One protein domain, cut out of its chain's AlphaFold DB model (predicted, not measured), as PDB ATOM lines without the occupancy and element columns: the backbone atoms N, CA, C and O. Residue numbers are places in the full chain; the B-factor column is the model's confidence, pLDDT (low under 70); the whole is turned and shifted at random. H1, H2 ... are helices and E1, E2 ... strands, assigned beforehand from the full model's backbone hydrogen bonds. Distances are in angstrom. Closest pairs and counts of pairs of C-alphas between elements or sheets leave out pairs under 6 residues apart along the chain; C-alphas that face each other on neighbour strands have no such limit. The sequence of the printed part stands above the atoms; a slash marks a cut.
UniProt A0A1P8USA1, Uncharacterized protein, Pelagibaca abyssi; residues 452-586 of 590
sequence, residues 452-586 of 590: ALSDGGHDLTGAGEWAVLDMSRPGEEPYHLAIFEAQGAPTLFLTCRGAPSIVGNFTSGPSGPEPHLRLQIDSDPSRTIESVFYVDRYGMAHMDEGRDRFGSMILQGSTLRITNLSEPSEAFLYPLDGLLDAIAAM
ATOM      1  N   ALA A 452     230.979 262.519 178.220       52.34
ATOM      2  CA  ALA A 452     229.898 261.805 177.556       52.34
ATOM      3  C   ALA A 452     229.096 262.757 176.648       52.34
ATOM      4  O   ALA A 452     228.415 263.658 177.144       52.34
ATOM      5  N   LEU A 453     229.151 262.541 175.331       60.94
ATOM      6  CA  LEU A 453     228.272 263.203 174.365       60.94
ATOM      7  C   LEU A 453     226.811 262.861 174.693       60.94
ATOM      8  O   LEU A 453     226.497 261.736 175.091       60.94
ATOM      9  N   SER A 454     225.908 263.821 174.495       53.94
ATOM     10  CA  SER A 454     224.491 263.726 174.886       53.94
ATOM     11  C   SER A 454     223.686 262.639 174.157       53.94
ATOM     12  O   SER A 454     222.566 262.335 174.564       53.94
ATOM     13  N   ASP A 455     224.258 262.039 173.113       60.97
ATOM     14  CA  ASP A 455     223.713 260.926 172.334       60.97
ATOM     15  C   ASP A 455     224.502 259.605 172.489       60.97
ATOM     16  O   ASP A 455     224.180 258.625 171.819       60.97
ATOM     17  N   GLY A 456     225.469 259.544 173.416       61.41
ATOM     18  CA  GLY A 456     226.199 258.321 173.776       61.41
ATOM     19  C   GLY A 456     227.535 258.148 173.052       61.41
ATOM     20  O   GLY A 456     227.715 257.198 172.301       61.41
ATOM     21  N   GLY A 457     228.487 259.047 173.301       72.19
ATOM     22  CA  GLY A 457     229.872 258.937 172.826       72.19
ATOM     23  C   GLY A 457     230.849 259.684 173.732       72.19
ATOM     24  O   GLY A 457     230.467 260.105 174.818       72.19
ATOM     25  N   HIS A 458     232.082 259.890 173.278       79.00
ATOM     26  CA  HIS A 458     233.163 260.544 174.016       79.00
ATOM     27  C   HIS A 458     233.654 261.807 173.300       79.00
ATOM     28  O   HIS A 458     234.018 261.772 172.125       79.00
ATOM     29  N   ASP A 459     233.710 262.920 174.017       80.56
ATOM     30  CA  ASP A 459     234.261 264.178 173.529       80.56
ATOM     31  C   ASP A 459     235.774 264.227 173.762       80.56
ATOM     32  O   ASP A 459     236.233 264.134 174.899       80.56
ATOM     33  N   LEU A 460     236.573 264.332 172.702       81.69
ATOM     34  CA  LEU A 460     238.033 264.393 172.784       81.69
ATOM     35  C   LEU A 460     238.574 265.807 172.528       81.69
ATOM     36  O   LEU A 460     239.788 265.969 172.422       81.69
ATOM     37  N   THR A 461     237.726 266.841 172.442       67.44
ATOM     38  CA  THR A 461     238.141 268.175 171.957       67.44
ATOM     39  C   THR A 461     239.105 268.947 172.870       67.44
ATOM     40  O   THR A 461     239.667 269.951 172.446       67.44
ATOM     41  N   GLY A 462     239.390 268.440 174.075       61.47
ATOM     42  CA  GLY A 462     240.527 268.856 174.912       61.47
ATOM     43  C   GLY A 462     241.437 267.702 175.365       61.47
ATOM     44  O   GLY A 462     242.075 267.813 176.412       61.47
ATOM     45  N   ALA A 463     241.421 266.555 174.675       61.75
ATOM     46  CA  ALA A 463     241.950 265.270 175.158       61.75
ATOM     47  C   ALA A 463     243.287 264.856 174.517       61.75
ATOM     48  O   ALA A 463     243.444 263.709 174.107       61.75
ATOM     49  N   GLY A 464     244.243 265.779 174.438       62.41
ATOM     50  CA  GLY A 464     245.539 265.561 173.796       62.41
ATOM     51  C   GLY A 464     245.859 266.657 172.786       62.41
ATOM     52  O   GLY A 464     245.131 267.641 172.674       62.41
ATOM     53  N   GLU A 465     246.956 266.476 172.059       72.62
ATOM     54  CA  GLU A 465     247.476 267.419 171.065       72.62
ATOM     55  C   GLU A 465     247.869 266.654 169.791       72.62
ATOM     56  O   GLU A 465     248.172 265.458 169.842       72.62
ATOM     57  N   TRP A 466     247.871 267.332 168.641       78.88
ATOM     58  CA  TRP A 466     248.352 266.751 167.386       78.88
ATOM     59  C   TRP A 466     249.882 266.702 167.358       78.88
ATOM     60  O   TRP A 466     250.547 267.726 167.508       78.88
ATOM     61  N   ALA A 467     250.439 265.521 167.097       77.81
ATOM     62  CA  ALA A 467     251.875 265.311 166.920       77.81
ATOM     63  C   ALA A 467     252.205 264.822 165.498       77.81
ATOM     64  O   ALA A 467     251.317 264.464 164.722       77.81
ATOM     65  N   VAL A 468     253.496 264.777 165.159       78.38
ATOM     66  CA  VAL A 468     254.004 264.164 163.920       78.38
ATOM     67  C   VAL A 468     254.596 262.793 164.241       78.38
ATOM     68  O   VAL A 468     255.412 262.672 165.155       78.38
ATOM     69  N   LEU A 469     254.213 261.770 163.473       76.38
ATOM     70  CA  LEU A 469     254.805 260.435 163.522       76.38
ATOM     71  C   LEU A 469     255.479 260.080 162.190       76.38
ATOM     72  O   LEU A 469     254.826 260.020 161.147       76.38
ATOM     73  N   ASP A 470     256.764 259.735 162.269       72.56
ATOM     74  CA  ASP A 470     257.575 259.250 161.149       72.56
ATOM     75  C   ASP A 470     257.590 257.709 161.112       72.56
ATOM     76  O   ASP A 470     258.481 257.043 161.654       72.56
ATOM     77  N   MET A 471     256.598 257.102 160.458       64.25
ATOM     78  CA  MET A 471     256.502 255.645 160.319       64.25
ATOM     79  C   MET A 471     257.472 255.105 159.255       64.25
ATOM     80  O   MET A 471     257.110 254.882 158.099       64.25
ATOM     81  N   SER A 472     258.710 254.828 159.664       61.47
ATOM     82  CA  SER A 472     259.689 254.099 158.844       61.47
ATOM     83  C   SER A 472     259.395 252.593 158.812       61.47
ATOM     84  O   SER A 472     259.381 251.933 159.853       61.47
ATOM     85  N   ARG A 473     259.212 252.017 157.616       60.56
ATOM     86  CA  ARG A 473     258.979 250.573 157.408       60.56
ATOM     87  C   ARG A 473     260.135 249.928 156.617       60.56
ATOM     88  O   ARG A 473     260.671 250.564 155.713       60.56
ATOM     89  N   PRO A 474     260.537 248.669 156.895       51.56
ATOM     90  CA  PRO A 474     261.678 248.049 156.211       51.56
ATOM     91  C   PRO A 474     261.460 247.860 154.698       51.56
ATOM     92  O   PRO A 474     260.772 246.935 154.275       51.56
ATOM     93  N   GLY A 475     262.102 248.707 153.886       57.66
ATOM     94  CA  GLY A 475     262.040 248.652 152.418       57.66
ATOM     95  C   GLY A 475     260.943 249.509 151.771       57.66
ATOM     96  O   GLY A 475     260.795 249.458 150.553       57.66
ATOM     97  N   GLU A 476     260.211 250.297 152.558       62.31
ATOM     98  CA  GLU A 476     259.290 251.345 152.095       62.31
ATOM     99  C   GLU A 476     259.908 252.721 152.450       62.31
ATOM    100  O   GLU A 476     260.764 252.805 153.336       62.31
ATOM    101  N   GLU A 477     259.524 253.802 151.761       58.84
ATOM    102  CA  GLU A 477     259.890 255.163 152.203       58.84
ATOM    103  C   GLU A 477     259.142 255.514 153.510       58.84
ATOM    104  O   GLU A 477     258.098 254.913 153.786       58.84
ATOM    105  N   PRO A 478     259.650 256.434 154.354       62.44
ATOM    106  CA  PRO A 478     258.967 256.796 155.592       62.44
ATOM    107  C   PRO A 478     257.598 257.436 155.321       62.44
ATOM    108  O   PRO A 478     257.446 258.258 154.418       62.44
ATOM    109  N   TYR A 479     256.598 257.063 156.119       68.19
ATOM    110  CA  TYR A 479     255.268 257.664 156.069       68.19
ATOM    111  C   TYR A 479     255.134 258.710 157.173       68.19
ATOM    112  O   TYR A 479     255.195 258.370 158.352       68.19
ATOM    113  N   HIS A 480     254.914 259.962 156.782       76.00
ATOM    114  CA  HIS A 480     254.713 261.079 157.702       76.00
ATOM    115  C   HIS A 480     253.213 261.269 157.936       76.00
ATOM    116  O   HIS A 480     252.438 261.398 156.982       76.00
ATOM    117  N   LEU A 481     252.801 261.202 159.201       83.88
ATOM    118  CA  LEU A 481     251.400 261.217 159.618       83.88
ATOM    119  C   LEU A 481     251.208 262.177 160.790       83.88
ATOM    120  O   LEU A 481     252.019 262.207 161.712       83.88
ATOM    121  N   ALA A 482     250.112 262.930 160.768       83.81
ATOM    122  CA  ALA A 482     249.646 263.678 161.920       83.81
ATOM    123  C   ALA A 482     248.881 262.683 162.792       83.81
ATOM    124  O   ALA A 482     247.989 261.994 162.291       83.81
ATOM    125  N   ILE A 483     249.267 262.561 164.056       87.44
ATOM    126  CA  ILE A 483     248.719 261.588 164.999       87.44
ATOM    127  C   ILE A 483     248.024 262.312 166.151       87.44
ATOM    128  O   ILE A 483     248.539 263.306 166.665       87.44
ATOM    129  N   PHE A 484     246.870 261.790 166.563       85.56
ATOM    130  CA  PHE A 484     246.169 262.192 167.777       85.56
ATOM    131  C   PHE A 484     245.908 260.954 168.642       85.56
ATOM    132  O   PHE A 484     245.192 260.035 168.224       85.56
ATOM    133  N   GLU A 485     246.494 260.927 169.842       79.50
ATOM    134  CA  GLU A 485     246.357 259.843 170.822       79.50
ATOM    135  C   GLU A 485     245.685 260.351 172.100       79.50
ATOM    136  O   GLU A 485     246.132 261.324 172.704       79.50
ATOM    137  N   ALA A 486     244.636 259.652 172.542       76.62
ATOM    138  CA  ALA A 486     243.910 259.947 173.773       76.62
ATOM    139  C   ALA A 486     243.667 258.656 174.568       76.62
ATOM    140  O   ALA A 486     243.343 257.610 174.002       76.62
ATOM    141  N   GLN A 487     243.819 258.707 175.896       74.31
ATOM    142  CA  GLN A 487     243.752 257.508 176.736       74.31
ATOM    143  C   GLN A 487     242.365 256.841 176.671       74.31
ATOM    144  O   GLN A 487     241.368 257.413 177.099       74.31
ATOM    145  N   GLY A 488     242.320 255.596 176.183       72.38
ATOM    146  CA  GLY A 488     241.092 254.796 176.077       72.38
ATOM    147  C   GLY A 488     240.280 255.012 174.792       72.38
ATOM    148  O   GLY A 488     239.294 254.304 174.589       72.38
ATOM    149  N   ALA A 489     240.702 255.930 173.919       80.69
ATOM    150  CA  ALA A 489     240.105 256.157 172.606       80.69
ATOM    151  C   ALA A 489     240.914 255.473 171.481       80.69
ATOM    152  O   ALA A 489     242.076 255.114 171.687       80.69
ATOM    153  N   PRO A 490     240.343 255.313 170.273       84.25
ATOM    154  CA  PRO A 490     241.116 254.984 169.081       84.25
ATOM    155  C   PRO A 490     242.095 256.110 168.712       84.25
ATOM    156  O   PRO A 490     241.721 257.286 168.715       84.25
ATOM    157  N   THR A 491     243.316 255.748 168.328       84.38
ATOM    158  CA  THR A 491     244.296 256.651 167.716       84.38
ATOM    159  C   THR A 491     243.849 257.022 166.304       84.38
ATOM    160  O   THR A 491     243.537 256.148 165.487       84.38
ATOM    161  N   LEU A 492     243.865 258.321 166.003       89.88
ATOM    162  CA  LEU A 492     243.573 258.863 164.678       89.88
ATOM    163  C   LEU A 492     244.872 259.297 163.988       89.88
ATOM    164  O   LEU A 492     245.667 260.041 164.560       89.88
ATOM    165  N   PHE A 493     245.055 258.863 162.743       88.62
ATOM    166  CA  PHE A 493     246.153 259.263 161.865       88.62
ATOM    167  C   PHE A 493     245.607 260.005 160.641       88.62
ATOM    168  O   PHE A 493     244.618 259.574 160.043       88.62
ATOM    169  N   LEU A 494     246.278 261.078 160.222       89.56
ATOM    170  CA  LEU A 494     245.949 261.846 159.018       89.56
ATOM    171  C   LEU A 494     247.198 262.061 158.152       89.56
ATOM    172  O   LEU A 494     248.279 262.367 158.652       89.56
ATOM    173  N   THR A 495     247.057 261.907 156.834       86.06
ATOM    174  CA  THR A 495     248.125 262.237 155.865       86.06
ATOM    175  C   THR A 495     248.185 263.744 155.577       86.06
ATOM    176  O   THR A 495     247.251 264.469 155.916       86.06
ATOM    177  N   CYS A 496     249.191 264.205 154.817       82.81
ATOM    178  CA  CYS A 496     249.240 265.559 154.227       82.81
ATOM    179  C   CYS A 496     247.919 266.050 153.587       82.81
ATOM    180  O   CYS A 496     247.686 267.249 153.495       82.81
ATOM    181  N   ARG A 497     247.060 265.143 153.092       84.06
ATOM    182  CA  ARG A 497     245.764 265.477 152.460       84.06
ATOM    183  C   ARG A 497     244.572 265.364 153.418       84.06
ATOM    184  O   ARG A 497     243.435 265.295 152.959       84.06
ATOM    185  N   GLY A 498     244.822 265.270 154.725       82.62
ATOM    186  CA  GLY A 498     243.804 265.031 155.747       82.62
ATOM    187  C   GLY A 498     243.135 263.660 155.636       82.62
ATOM    188  O   GLY A 498     242.018 263.493 156.106       82.62
ATOM    189  N   ALA A 499     243.744 262.680 154.960       87.25
ATOM    190  CA  ALA A 499     243.090 261.394 154.723       87.25
ATOM    191  C   ALA A 499     243.185 260.480 155.964       87.25
ATOM    192  O   ALA A 499     244.311 260.168 156.358       87.25
ATOM    193  N   PRO A 500     242.058 260.015 156.545       88.56
ATOM    194  CA  PRO A 500     242.056 259.297 157.818       88.56
ATOM    195  C   PRO A 500     242.482 257.830 157.705       88.56
ATOM    196  O   PRO A 500     242.079 257.115 156.782       88.56
ATOM    197  N   SER A 501     243.232 257.395 158.715       86.56
ATOM    198  CA  SER A 501     243.460 255.999 159.096       86.56
ATOM    199  C   SER A 501     243.304 255.877 160.622       86.56
ATOM    200  O   SER A 501     243.641 256.816 161.342       86.56
ATOM    201  N   ILE A 502     242.762 254.769 161.134       87.56
ATOM    202  CA  ILE A 502     242.344 254.653 162.551       87.56
ATOM    203  C   ILE A 502     242.833 253.328 163.155       87.56
ATOM    204  O   ILE A 502     242.786 252.298 162.483       87.56
ATOM    205  N   VAL A 503     243.278 253.338 164.417       80.12
ATOM    206  CA  VAL A 503     243.721 252.146 165.173       80.12
ATOM    207  C   VAL A 503     243.132 252.182 166.584       80.12
ATOM    208  O   VAL A 503     243.169 253.221 167.230       80.12
ATOM    209  N   GLY A 504     242.620 251.065 167.104       72.62
ATOM    210  CA  GLY A 504     242.168 250.955 168.498       72.62
ATOM    211  C   GLY A 504     240.895 250.127 168.649       72.62
ATOM    212  O   GLY A 504     240.755 249.096 167.999       72.62
ATOM    213  N   ASN A 505     239.961 250.574 169.495       65.69
ATOM    214  CA  ASN A 505     238.761 249.802 169.863       65.69
ATOM    215  C   ASN A 505     237.907 249.390 168.644       65.69
ATOM    216  O   ASN A 505     237.464 248.248 168.567       65.69
ATOM    217  N   PHE A 506     237.782 250.264 167.634       67.00
ATOM    218  CA  PHE A 506     237.086 249.968 166.371       67.00
ATOM    219  C   PHE A 506     237.723 248.836 165.538       67.00
ATOM    220  O   PHE A 506     237.094 248.319 164.618       67.00
ATOM    221  N   THR A 507     238.981 248.473 165.798       59.62
ATOM    222  CA  THR A 507     239.764 247.534 164.984       59.62
ATOM    223  C   THR A 507     240.119 246.291 165.791       59.62
ATOM    224  O   THR A 507     241.080 246.281 166.559       59.62
ATOM    225  N   SER A 508     239.397 245.194 165.567       53.19
ATOM    226  CA  SER A 508     239.614 243.895 166.233       53.19
ATOM    227  C   SER A 508     240.817 243.105 165.669       53.19
ATOM    228  O   SER A 508     240.807 241.877 165.574       53.19
ATOM    229  N   GLY A 509     241.886 243.825 165.315       48.88
ATOM    230  CA  GLY A 509     243.115 243.300 164.720       48.88
ATOM    231  C   GLY A 509     243.002 242.950 163.225       48.88
ATOM    232  O   GLY A 509     241.926 243.037 162.634       48.88
ATOM    233  N   PRO A 510     244.108 242.502 162.597       47.25
ATOM    234  CA  PRO A 510     244.221 242.259 161.147       47.25
ATOM    235  C   PRO A 510     243.450 241.025 160.628       47.25
ATOM    236  O   PRO A 510     243.712 240.534 159.531       47.25
ATOM    237  N   SER A 511     242.530 240.482 161.427       47.81
ATOM    238  CA  SER A 511     241.618 239.391 161.057       47.81
ATOM    239  C   SER A 511     240.217 239.564 161.665       47.81
ATOM    240  O   SER A 511     239.475 238.585 161.771       47.81
ATOM    241  N   GLY A 512     239.882 240.775 162.123       54.62
ATOM    242  CA  GLY A 512     238.548 241.140 162.595       54.62
ATOM    243  C   GLY A 512     237.594 241.535 161.456       54.62
ATOM    244  O   GLY A 512     238.028 241.663 160.310       54.62
ATOM    245  N   PRO A 513     236.292 241.724 161.740       61.19
ATOM    246  CA  PRO A 513     235.372 242.400 160.825       61.19
ATOM    247  C   PRO A 513     235.844 243.821 160.477       61.19
ATOM    248  O   PRO A 513     236.355 244.547 161.328       61.19
ATOM    249  N   GLU A 514     235.614 244.223 159.229       73.19
ATOM    250  CA  GLU A 514     235.839 245.588 158.746       73.19
ATOM    251  C   GLU A 514     234.859 246.561 159.434       73.19
ATOM    252  O   GLU A 514     233.643 246.345 159.362       73.19
ATOM    253  N   PRO A 515     235.331 247.620 160.123       78.69
ATOM    254  CA  PRO A 515     234.439 248.526 160.830       78.69
ATOM    255  C   PRO A 515     233.659 249.410 159.851       78.69
ATOM    256  O   PRO A 515     234.220 250.062 158.969       78.69
ATOM    257  N   HIS A 516     232.341 249.450 160.034       86.06
ATOM    258  CA  HIS A 516     231.442 250.347 159.316       86.06
ATOM    259  C   HIS A 516     231.345 251.658 160.099       86.06
ATOM    260  O   HIS A 516     230.772 251.684 161.189       86.06
ATOM    261  N   LEU A 517     231.945 252.732 159.585       88.56
ATOM    262  CA  LEU A 517     232.112 253.991 160.312       88.56
ATOM    263  C   LEU A 517     231.382 255.145 159.616       88.56
ATOM    264  O   LEU A 517     231.472 255.318 158.398       88.56
ATOM    265  N   ARG A 518     230.728 255.989 160.420       89.69
ATOM    266  CA  ARG A 518     230.340 257.352 160.035       89.69
ATOM    267  C   ARG A 518     231.432 258.314 160.481       89.69
ATOM    268  O   ARG A 518     231.747 258.365 161.669       89.69
ATOM    269  N   LEU A 519     231.964 259.093 159.546       92.62
ATOM    270  CA  LEU A 519     232.841 260.230 159.812       92.62
ATOM    271  C   LEU A 519     232.078 261.510 159.455       92.62
ATOM    272  O   LEU A 519     231.591 261.649 158.335       92.62
ATOM    273  N   GLN A 520     231.968 262.443 160.395       92.38
ATOM    274  CA  GLN A 520     231.206 263.683 160.243       92.38
ATOM    275  C   GLN A 520     232.012 264.872 160.761       92.38
ATOM    276  O   GLN A 520     232.463 264.870 161.903       92.38
ATOM    277  N   ILE A 521     232.175 265.897 159.927       84.94
ATOM    278  CA  ILE A 521     232.945 267.099 160.262       84.94
ATOM    279  C   ILE A 521     231.991 268.178 160.792       84.94
ATOM    280  O   ILE A 521     230.929 268.392 160.208       84.94
ATOM    281  N   ASP A 522     232.350 268.840 161.893       75.50
ATOM    282  CA  ASP A 522     231.610 269.964 162.507       75.50
ATOM    283  C   ASP A 522     230.115 269.694 162.790       75.50
ATOM    284  O   ASP A 522     229.287 270.602 162.805       75.50
ATOM    285  N   SER A 523     229.753 268.421 163.001       75.50
ATOM    286  CA  SER A 523     228.363 267.932 163.094       75.50
ATOM    287  C   SER A 523     227.468 268.260 161.879       75.50
ATOM    288  O   SER A 523     226.245 268.136 161.956       75.50
ATOM    289  N   ASP A 524     228.051 268.632 160.735       72.50
ATOM    290  CA  ASP A 524     227.343 269.006 159.507       72.50
ATOM    291  C   ASP A 524     226.924 267.752 158.703       72.50
ATOM    292  O   ASP A 524     227.781 266.983 158.246       72.50
ATOM    293  N   PRO A 525     225.616 267.502 158.480       77.19
ATOM    294  CA  PRO A 525     225.150 266.364 157.681       77.19
ATOM    295  C   PRO A 525     225.616 266.389 156.216       77.19
ATOM    296  O   PRO A 525     225.652 265.346 155.568       77.19
ATOM    297  N   SER A 526     225.989 267.556 155.679       79.19
ATOM    298  CA  SER A 526     226.529 267.701 154.320       79.19
ATOM    299  C   SER A 526     228.033 267.404 154.219       79.19
ATOM    300  O   SER A 526     228.528 267.118 153.127       79.19
ATOM    301  N   ARG A 527     228.745 267.389 155.357       81.50
ATOM    302  CA  ARG A 527     230.171 267.029 155.491       81.50
ATOM    303  C   ARG A 527     230.336 265.697 156.230       81.50
ATOM    304  O   ARG A 527     231.218 265.526 157.072       81.50
ATOM    305  N   THR A 528     229.464 264.747 155.900       86.88
ATOM    306  CA  THR A 528     229.450 263.377 156.429       86.88
ATOM    307  C   THR A 528     229.818 262.370 155.338       86.88
ATOM    308  O   THR A 528     229.410 262.522 154.185       86.88
ATOM    309  N   ILE A 529     230.557 261.324 155.704       90.25
ATOM    310  CA  ILE A 529     230.741 260.107 154.909       90.25
ATOM    311  C   ILE A 529     230.434 258.882 155.778       90.25
ATOM    312  O   ILE A 529     230.759 258.846 156.963       90.25
ATOM    313  N   GLU A 530     229.794 257.880 155.184       90.25
ATOM    314  CA  GLU A 530     229.548 256.571 155.791       90.25
ATOM    315  C   GLU A 530     230.195 255.532 154.881       90.25
ATOM    316  O   GLU A 530     229.928 255.524 153.678       90.25
ATOM    317  N   SER A 531     231.097 254.715 155.425       84.56
ATOM    318  CA  SER A 531     231.830 253.716 154.646       84.56
ATOM    319  C   SER A 531     232.281 252.544 155.511       84.56
ATOM    320  O   SER A 531     232.454 252.670 156.725       84.56
ATOM    321  N   VAL A 532     232.497 251.395 154.875       84.38
ATOM    322  CA  VAL A 532     233.222 250.267 155.468       84.38
ATOM    323  C   VAL A 532     234.716 250.526 155.276       84.38
ATOM    324  O   VAL A 532     235.143 250.909 154.186       84.38
ATOM    325  N   PHE A 533     235.505 250.375 156.340       83.94
ATOM    326  CA  PHE A 533     236.944 250.627 156.315       83.94
ATOM    327  C   PHE A 533     237.718 249.312 156.205       83.94
ATOM    328  O   PHE A 533     237.548 248.414 157.031       83.94
ATOM    329  N   TYR A 534     238.624 249.224 155.234       82.12
ATOM    330  CA  TYR A 534     239.518 248.078 155.089       82.12
ATOM    331  C   TYR A 534     240.580 248.089 156.200       82.12
ATOM    332  O   TYR A 534     241.275 249.090 156.387       82.12
ATOM    333  N   VAL A 535     240.731 246.977 156.927       77.31
ATOM    334  CA  VAL A 535     241.737 246.833 157.994       77.31
ATOM    335  C   VAL A 535     242.994 246.164 157.440       77.31
ATOM    336  O   VAL A 535     242.951 245.029 156.964       77.31
ATOM    337  N   ASP A 536     244.132 246.856 157.517       72.44
ATOM    338  CA  ASP A 536     245.406 246.336 157.023       72.44
ATOM    339  C   ASP A 536     246.055 245.298 157.965       72.44
ATOM    340  O   ASP A 536     245.613 245.050 159.088       72.44
ATOM    341  N   ARG A 537     247.162 244.690 157.512       67.25
ATOM    342  CA  ARG A 537     247.904 243.653 158.260       67.25
ATOM    343  C   ARG A 537     248.492 244.108 159.609       67.25
ATOM    344  O   ARG A 537     249.020 243.268 160.332       67.25
ATOM    345  N   TYR A 538     248.449 245.402 159.919       65.25
ATOM    346  CA  TYR A 538     248.890 245.992 161.184       65.25
ATOM    347  C   TYR A 538     247.713 246.363 162.100       65.25
ATOM    348  O   TYR A 538     247.942 246.786 163.229       65.25
ATOM    349  N   GLY A 539     246.471 246.175 161.644       67.56
ATOM    350  CA  GLY A 539     245.266 246.559 162.373       67.56
ATOM    351  C   GLY A 539     244.826 248.004 162.131       67.56
ATOM    352  O   GLY A 539     243.976 248.481 162.873       67.56
ATOM    353  N   MET A 540     245.367 248.706 161.124       76.06
ATOM    354  CA  MET A 540     244.912 250.065 160.802       76.06
ATOM    355  C   MET A 540     243.733 250.019 159.828       76.06
ATOM    356  O   MET A 540     243.842 249.435 158.752       76.06
ATOM    357  N   ALA A 541     242.623 250.654 160.194       82.00
ATOM    358  CA  ALA A 541     241.465 250.864 159.333       82.00
ATOM    359  C   ALA A 541     241.723 252.027 158.360       82.00
ATOM    360  O   ALA A 541     242.101 253.119 158.788       82.00
ATOM    361  N   HIS A 542     241.482 251.815 157.065       81.75
ATOM    362  CA  HIS A 542     241.641 252.801 155.989       81.75
ATOM    363  C   HIS A 542     240.342 252.973 155.199       81.75
ATOM    364  O   HIS A 542     239.577 252.027 155.021       81.75
ATOM    365  N   MET A 543     240.119 254.178 154.676       79.50
ATOM    366  CA  MET A 543     238.992 254.480 153.790       79.50
ATOM    367  C   MET A 543     239.434 254.433 152.323       79.50
ATOM    368  O   MET A 543     240.276 255.239 151.922       79.50
ATOM    369  N   ASP A 544     238.862 253.525 151.527       71.56
ATOM    370  CA  ASP A 544     239.189 253.386 150.100       71.56
ATOM    371  C   ASP A 544     238.443 254.411 149.226       71.56
ATOM    372  O   ASP A 544     239.065 255.213 148.522       71.56
ATOM    373  N   GLU A 545     237.106 254.432 149.274       72.88
ATOM    374  CA  GLU A 545     236.312 255.373 148.477       72.88
ATOM    375  C   GLU A 545     236.251 256.776 149.101       72.88
ATOM    376  O   GLU A 545     236.208 256.961 150.313       72.88
ATOM    377  N   GLY A 546     236.261 257.812 148.255       72.19
ATOM    378  CA  GLY A 546     236.121 259.211 148.683       72.19
ATOM    379  C   GLY A 546     237.320 259.820 149.428       72.19
ATOM    380  O   GLY A 546     237.319 261.035 149.628       72.19
ATOM    381  N   ARG A 547     238.346 259.025 149.776       78.31
ATOM    382  CA  ARG A 547     239.505 259.369 150.626       78.31
ATOM    383  C   ARG A 547     240.029 260.806 150.473       78.31
ATOM    384  O   ARG A 547     239.905 261.599 151.403       78.31
ATOM    385  N   ASP A 548     240.554 261.163 149.300       77.50
ATOM    386  CA  ASP A 548     241.148 262.486 149.029       77.50
ATOM    387  C   ASP A 548     240.124 263.640 149.073       77.50
ATOM    388  O   ASP A 548     240.446 264.768 149.456       77.50
ATOM    389  N   ARG A 549     238.864 263.371 148.704       82.31
ATOM    390  CA  ARG A 549     237.798 264.382 148.723       82.31
ATOM    391  C   ARG A 549     237.303 264.644 150.143       82.31
ATOM    392  O   ARG A 549     237.023 265.791 150.467       82.31
ATOM    393  N   PHE A 550     237.187 263.612 150.976       86.94
ATOM    394  CA  PHE A 550     236.786 263.791 152.368       86.94
ATOM    395  C   PHE A 550     237.927 264.376 153.205       86.94
ATOM    396  O   PHE A 550     237.702 265.319 153.957       86.94
ATOM    397  N   GLY A 551     239.165 263.914 152.996       86.69
ATOM    398  CA  GLY A 551     240.333 264.442 153.703       86.69
ATOM    399  C   GLY A 551     240.545 265.942 153.493       86.69
ATOM    400  O   GLY A 551     240.739 266.678 154.458       86.69
ATOM    401  N   SER A 552     240.368 266.441 152.265       84.81
ATOM    402  CA  SER A 552     240.454 267.891 152.010       84.81
ATOM    403  C   SER A 552     239.336 268.719 152.670       84.81
ATOM    404  O   SER A 552     239.512 269.923 152.831       84.81
ATOM    405  N   MET A 553     238.229 268.098 153.111       84.38
ATOM    406  CA  MET A 553     237.200 268.740 153.944       84.38
ATOM    407  C   MET A 553     237.497 268.648 155.450       84.38
ATOM    408  O   MET A 553     237.036 269.524 156.185       84.38
ATOM    409  N   ILE A 554     238.256 267.639 155.907       87.62
ATOM    410  CA  ILE A 554     238.774 267.554 157.290       87.62
ATOM    411  C   ILE A 554     239.750 268.711 157.540       87.62
ATOM    412  O   ILE A 554     239.618 269.406 158.538       87.62
ATOM    413  N   LEU A 555     240.638 269.019 156.584       81.44
ATOM    414  CA  LEU A 555     241.555 270.177 156.650       81.44
ATOM    415  C   LEU A 555     240.858 271.559 156.686       81.44
ATOM    416  O   LEU A 555     241.526 272.588 156.678       81.44
ATOM    417  N   GLN A 556     239.523 271.590 156.664       78.81
ATOM    418  CA  GLN A 556     238.684 272.792 156.675       78.81
ATOM    419  C   GLN A 556     237.642 272.753 157.811       78.81
ATOM    420  O   GLN A 556     236.655 273.487 157.757       78.81
ATOM    421  N   GLY A 557     237.770 271.836 158.773       72.19
ATOM    422  CA  GLY A 557     236.878 271.732 159.934       72.19
ATOM    423  C   GLY A 557     237.589 272.016 161.251       72.19
ATOM    424  O   GLY A 557     238.817 272.047 161.296       72.19
ATOM    425  N   SER A 558     236.806 272.177 162.316       72.75
ATOM    426  CA  SER A 558     237.291 272.320 163.698       72.75
ATOM    427  C   SER A 558     237.123 271.031 164.509       72.75
ATOM    428  O   SER A 558     237.858 270.804 165.467       72.75
ATOM    429  N   THR A 559     236.200 270.144 164.122       84.06
ATOM    430  CA  THR A 559     235.974 268.851 164.790       84.06
ATOM    431  C   THR A 559     235.666 267.718 163.809       84.06
ATOM    432  O   THR A 559     235.028 267.925 162.776       84.06
ATOM    433  N   LEU A 560     236.072 266.492 164.156       92.31
ATOM    434  CA  LEU A 560     235.727 265.263 163.437       92.31
ATOM    435  C   LEU A 560     235.077 264.260 164.391       92.31
ATOM    436  O   LEU A 560     235.741 263.682 165.248       92.31
ATOM    437  N   ARG A 561     233.784 263.993 164.206       91.06
ATOM    438  CA  ARG A 561     233.094 262.884 164.868       91.06
ATOM    439  C   ARG A 561     233.315 261.597 164.083       91.06
ATOM    440  O   ARG A 561     233.003 261.540 162.895       91.06
ATOM    441  N   ILE A 562     233.776 260.552 164.759       91.62
ATOM    442  CA  ILE A 562     233.838 259.180 164.248       91.62
ATOM    443  C   ILE A 562     232.842 258.341 165.051       91.62
ATOM    444  O   ILE A 562     232.771 258.466 166.271       91.62
ATOM    445  N   THR A 563     232.011 257.532 164.399       87.62
ATOM    446  CA  THR A 563     230.987 256.701 165.058       87.62
ATOM    447  C   THR A 563     230.959 255.309 164.446       87.62
ATOM    448  O   THR A 563     230.786 255.178 163.232       87.62
ATOM    449  N   ASN A 564     231.093 254.280 165.282       85.81
ATOM    450  CA  ASN A 564     230.901 252.887 164.891       85.81
ATOM    451  C   ASN A 564     229.413 252.636 164.603       85.81
ATOM    452  O   ASN A 564     228.573 252.741 165.491       85.81
ATOM    453  N   LEU A 565     229.053 252.318 163.360       82.12
ATOM    454  CA  LEU A 565     227.656 252.076 162.980       82.12
ATOM    455  C   LEU A 565     227.151 250.687 163.399       82.12
ATOM    456  O   LEU A 565     225.939 250.470 163.409       82.12
ATOM    457  N   SER A 566     228.051 249.770 163.765       74.75
ATOM    458  CA  SER A 566     227.701 248.479 164.369       74.75
ATOM    459  C   SER A 566     227.409 248.615 165.866       74.75
ATOM    460  O   SER A 566     226.492 247.966 166.367       74.75
ATOM    461  N   GLU A 567     228.140 249.489 166.565       70.62
ATOM    462  CA  GLU A 567     227.964 249.782 167.996       70.62
ATOM    463  C   GLU A 567     227.926 251.308 168.231       70.62
ATOM    464  O   GLU A 567     228.930 251.894 168.626       70.62
ATOM    465  N   PRO A 568     226.779 251.988 167.995       63.94
ATOM    466  CA  PRO A 568     226.697 253.459 167.988       63.94
ATOM    467  C   PRO A 568     227.039 254.173 169.300       63.94
ATOM    468  O   PRO A 568     227.238 255.384 169.285       63.94
ATOM    469  N   SER A 569     227.120 253.435 170.411       64.31
ATOM    470  CA  SER A 569     227.656 253.903 171.696       64.31
ATOM    471  C   SER A 569     229.177 254.118 171.690       64.31
ATOM    472  O   SER A 569     229.712 254.742 172.602       64.31
ATOM    473  N   GLU A 570     229.886 253.613 170.678       74.12
ATOM    474  CA  GLU A 570     231.281 253.947 170.404       74.12
ATOM    475  C   GLU A 570     231.353 255.089 169.372       74.12
ATOM    476  O   GLU A 570     231.623 254.898 168.180       74.12
ATOM    477  N   ALA A 571     231.101 256.310 169.836       85.75
ATOM    478  CA  ALA A 571     231.386 257.530 169.087       85.75
ATOM    479  C   ALA A 571     232.486 258.342 169.781       85.75
ATOM    480  O   ALA A 571     232.521 258.401 171.006       85.75
ATOM    481  N   PHE A 572     233.355 258.994 169.009       88.75
ATOM    482  CA  PHE A 572     234.448 259.837 169.502       88.75
ATOM    483  C   PHE A 572     234.510 261.142 168.687       88.75
ATOM    484  O   PHE A 572     234.455 261.092 167.456       88.75
ATOM    485  N   LEU A 573     234.597 262.301 169.347       89.69
ATOM    486  CA  LEU A 573     234.677 263.628 168.716       89.69
ATOM    487  C   LEU A 573     236.091 264.207 168.860       89.69
ATOM    488  O   LEU A 573     236.448 264.706 169.920       89.69
ATOM    489  N   TYR A 574     236.889 264.142 167.799       91.00
ATOM    490  CA  TYR A 574     238.277 264.611 167.773       91.00
ATOM    491  C   TYR A 574     238.352 266.117 167.459       91.00
ATOM    492  O   TYR A 574     237.590 266.586 166.604       91.00
ATOM    493  N   PRO A 575     239.278 266.874 168.075       83.88
ATOM    494  CA  PRO A 575     239.587 268.238 167.664       83.88
ATOM    495  C   PRO A 575     240.413 268.225 166.373       83.88
ATOM    496  O   PRO A 575     241.261 267.355 166.168       83.88
ATOM    497  N   LEU A 576     240.192 269.211 165.510       83.25
ATOM    498  CA  LEU A 576     241.011 269.470 164.320       83.25
ATOM    499  C   LEU A 576     241.867 270.739 164.480       83.25
ATOM    500  O   LEU A 576     242.744 271.001 163.660       83.25
ATOM    501  N   ASP A 577     241.675 271.491 165.564       75.56
ATOM    502  CA  ASP A 577     242.573 272.576 165.959       75.56
ATOM    503  C   ASP A 577     243.994 272.025 166.205       75.56
ATOM    504  O   ASP A 577     244.169 270.971 166.818       75.56
ATOM    505  N   GLY A 578     245.019 272.700 165.674       69.44
ATOM    506  CA  GLY A 578     246.420 272.243 165.688       69.44
ATOM    507  C   GLY A 578     246.800 271.214 164.607       69.44
ATOM    508  O   GLY A 578     247.987 271.009 164.351       69.44
ATOM    509  N   LEU A 579     245.835 270.610 163.899       80.81
ATOM    510  CA  LEU A 579     246.112 269.646 162.820       80.81
ATOM    511  C   LEU A 579     246.947 270.255 161.683       80.81
ATOM    512  O   LEU A 579     247.849 269.609 161.151       80.81
ATOM    513  N   LEU A 580     246.638 271.493 161.288       77.50
ATOM    514  CA  LEU A 580     247.337 272.169 160.192       77.50
ATOM    515  C   LEU A 580     248.802 272.459 160.540       77.50
ATOM    516  O   LEU A 580     249.658 272.344 159.666       77.50
ATOM    517  N   ASP A 581     249.103 272.754 161.808       76.00
ATOM    518  CA  ASP A 581     250.471 272.968 162.283       76.00
ATOM    519  C   ASP A 581     251.262 271.649 162.315       76.00
ATOM    520  O   ASP A 581     252.405 271.601 161.857       76.00
ATOM    521  N   ALA A 582     250.635 270.548 162.750       74.38
ATOM    522  CA  ALA A 582     251.232 269.212 162.677       74.38
ATOM    523  C   ALA A 582     251.486 268.762 161.221       74.38
ATOM    524  O   ALA A 582     252.522 268.167 160.928       74.38
ATOM    525  N   ILE A 583     250.591 269.090 160.283       83.31
ATOM    526  CA  ILE A 583     250.790 268.828 158.847       83.31
ATOM    527  C   ILE A 583     251.916 269.694 158.264       83.31
ATOM    528  O   ILE A 583     252.760 269.179 157.530       83.31
ATOM    529  N   ALA A 584     252.000 270.973 158.636       79.62
ATOM    530  CA  ALA A 584     253.091 271.858 158.221       79.62
ATOM    531  C   ALA A 584     254.467 271.451 158.796       79.62
ATOM    532  O   ALA A 584     255.499 271.816 158.232       79.62
ATOM    533  N   ALA A 585     254.492 270.688 159.895       77.25
ATOM    534  CA  ALA A 585     255.707 270.197 160.545       77.25
ATOM    535  C   ALA A 585     256.269 268.878 159.960       77.25
ATOM    536  O   ALA A 585     257.357 268.457 160.362       77.25
ATOM    537  N   MET A 586     255.572 268.227 159.019       81.12
ATOM    538  CA  MET A 586     256.047 266.998 158.361       81.12
ATOM    539  C   MET A 586     257.306 267.230 157.502       81.12
ATOM    540  O   MET A 586     257.544 268.331 157.003       81.12
TER     541      MET A 586
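What this domain is: This is residues 452 to 586 of the 590 residues of an uncharacterized protein of Pelagibaca abyssi (UniProt A0A1P8USA1). Two sheets stand partly face to face as two walls: a five-stranded sheet of E1, E9, E8, E6 and E7, and a strongly twisted four-stranded sheet whose strands E4 and E5 lie nearest the middle. The short helix H1 sits at one side between the walls, near E5, E6 and E7, while H2, near the end of the printed part, covers E2 and E3. The printed part has 135 residues with nine named strands and two named helices, in the order E1 to E7, H1, E8, E9, H2; the class is mixed, helices and strands, and 58 residues are in named elements, under half. The larger sheet is mixed, the smaller antiparallel. The whole is compact, with a radius of gyration of the C-alphas of 14.0 A and spans of 44 by 34 by 29 A.

Where its parts are: E1 is residues 457 to 459, with C-alpha 457 at (229.872, 258.937, 172.826). E2 is 467 to 471, E3 479 to 484, 15.5 A long, E4 491 to 494 and E5 500 to 503. E6, residues 516 to 521, is 16.8 A long; E7 is 528 to 532. H1, residues 547 to 554, is 10.6 A long. E8, residues 559 to 564, is 16.8 A long, and E9 is 571 to 575. H2, residues 579 to 584, ends with C-alpha 584 at (253.091, 271.858, 158.221).

How they stand to each other: In the larger sheet, edge strand E1 is parallel to E9, with N 458 and O 571 2.8 A apart. The hairpin E8 and E9 has N 562 and O 572 at 2.8 A; antiparallel E8 and E6 have N 520 and O 561 at 2.9 A; the hairpin E6 and E7 has N 519 and O 529 at 2.9 A. E7, H1 and E8 form a split strand-helix-strand unit, two strands running the same way with E6 between them, and its crossover is right-handed. H1 is on this sheet at a height of 9.8 A, over E6 and E7; the closest C-alphas of E6 and H1 are those of Ile 521 and Ile 554, 6.6 A. H1 only grazes the other sheet. E2, E3, E4 and E5 form a meander, each the antiparallel neighbour of the one before, with N 469 and O 481 at 2.8 A, N 494 and O 482 at 2.8 A, and N 493 and O 501 at 2.9 A. H2 is on it at a height of 8.7 A, over E3 and along the strands, at 24 degrees to E3 on the local plane; the closest C-alphas of E3 and H2 are those of Ala 482 and Ala 582, 5.8 A. H1 and H2 are apart. In H2 every O i to N i+4 pair is within hydrogen-bond range, in H1 3 of 4.

The domain as a whole: The two C-alphas farthest apart, of Ser 454 and Gly 475, are 46.3 A apart. The printed part has no cut. The links E5 to E6 and E7 to H1 are long. Mean pLDDT of the printed part is 76.4; 33 residues are under 70, among them 471 to 479 and 505 to 513.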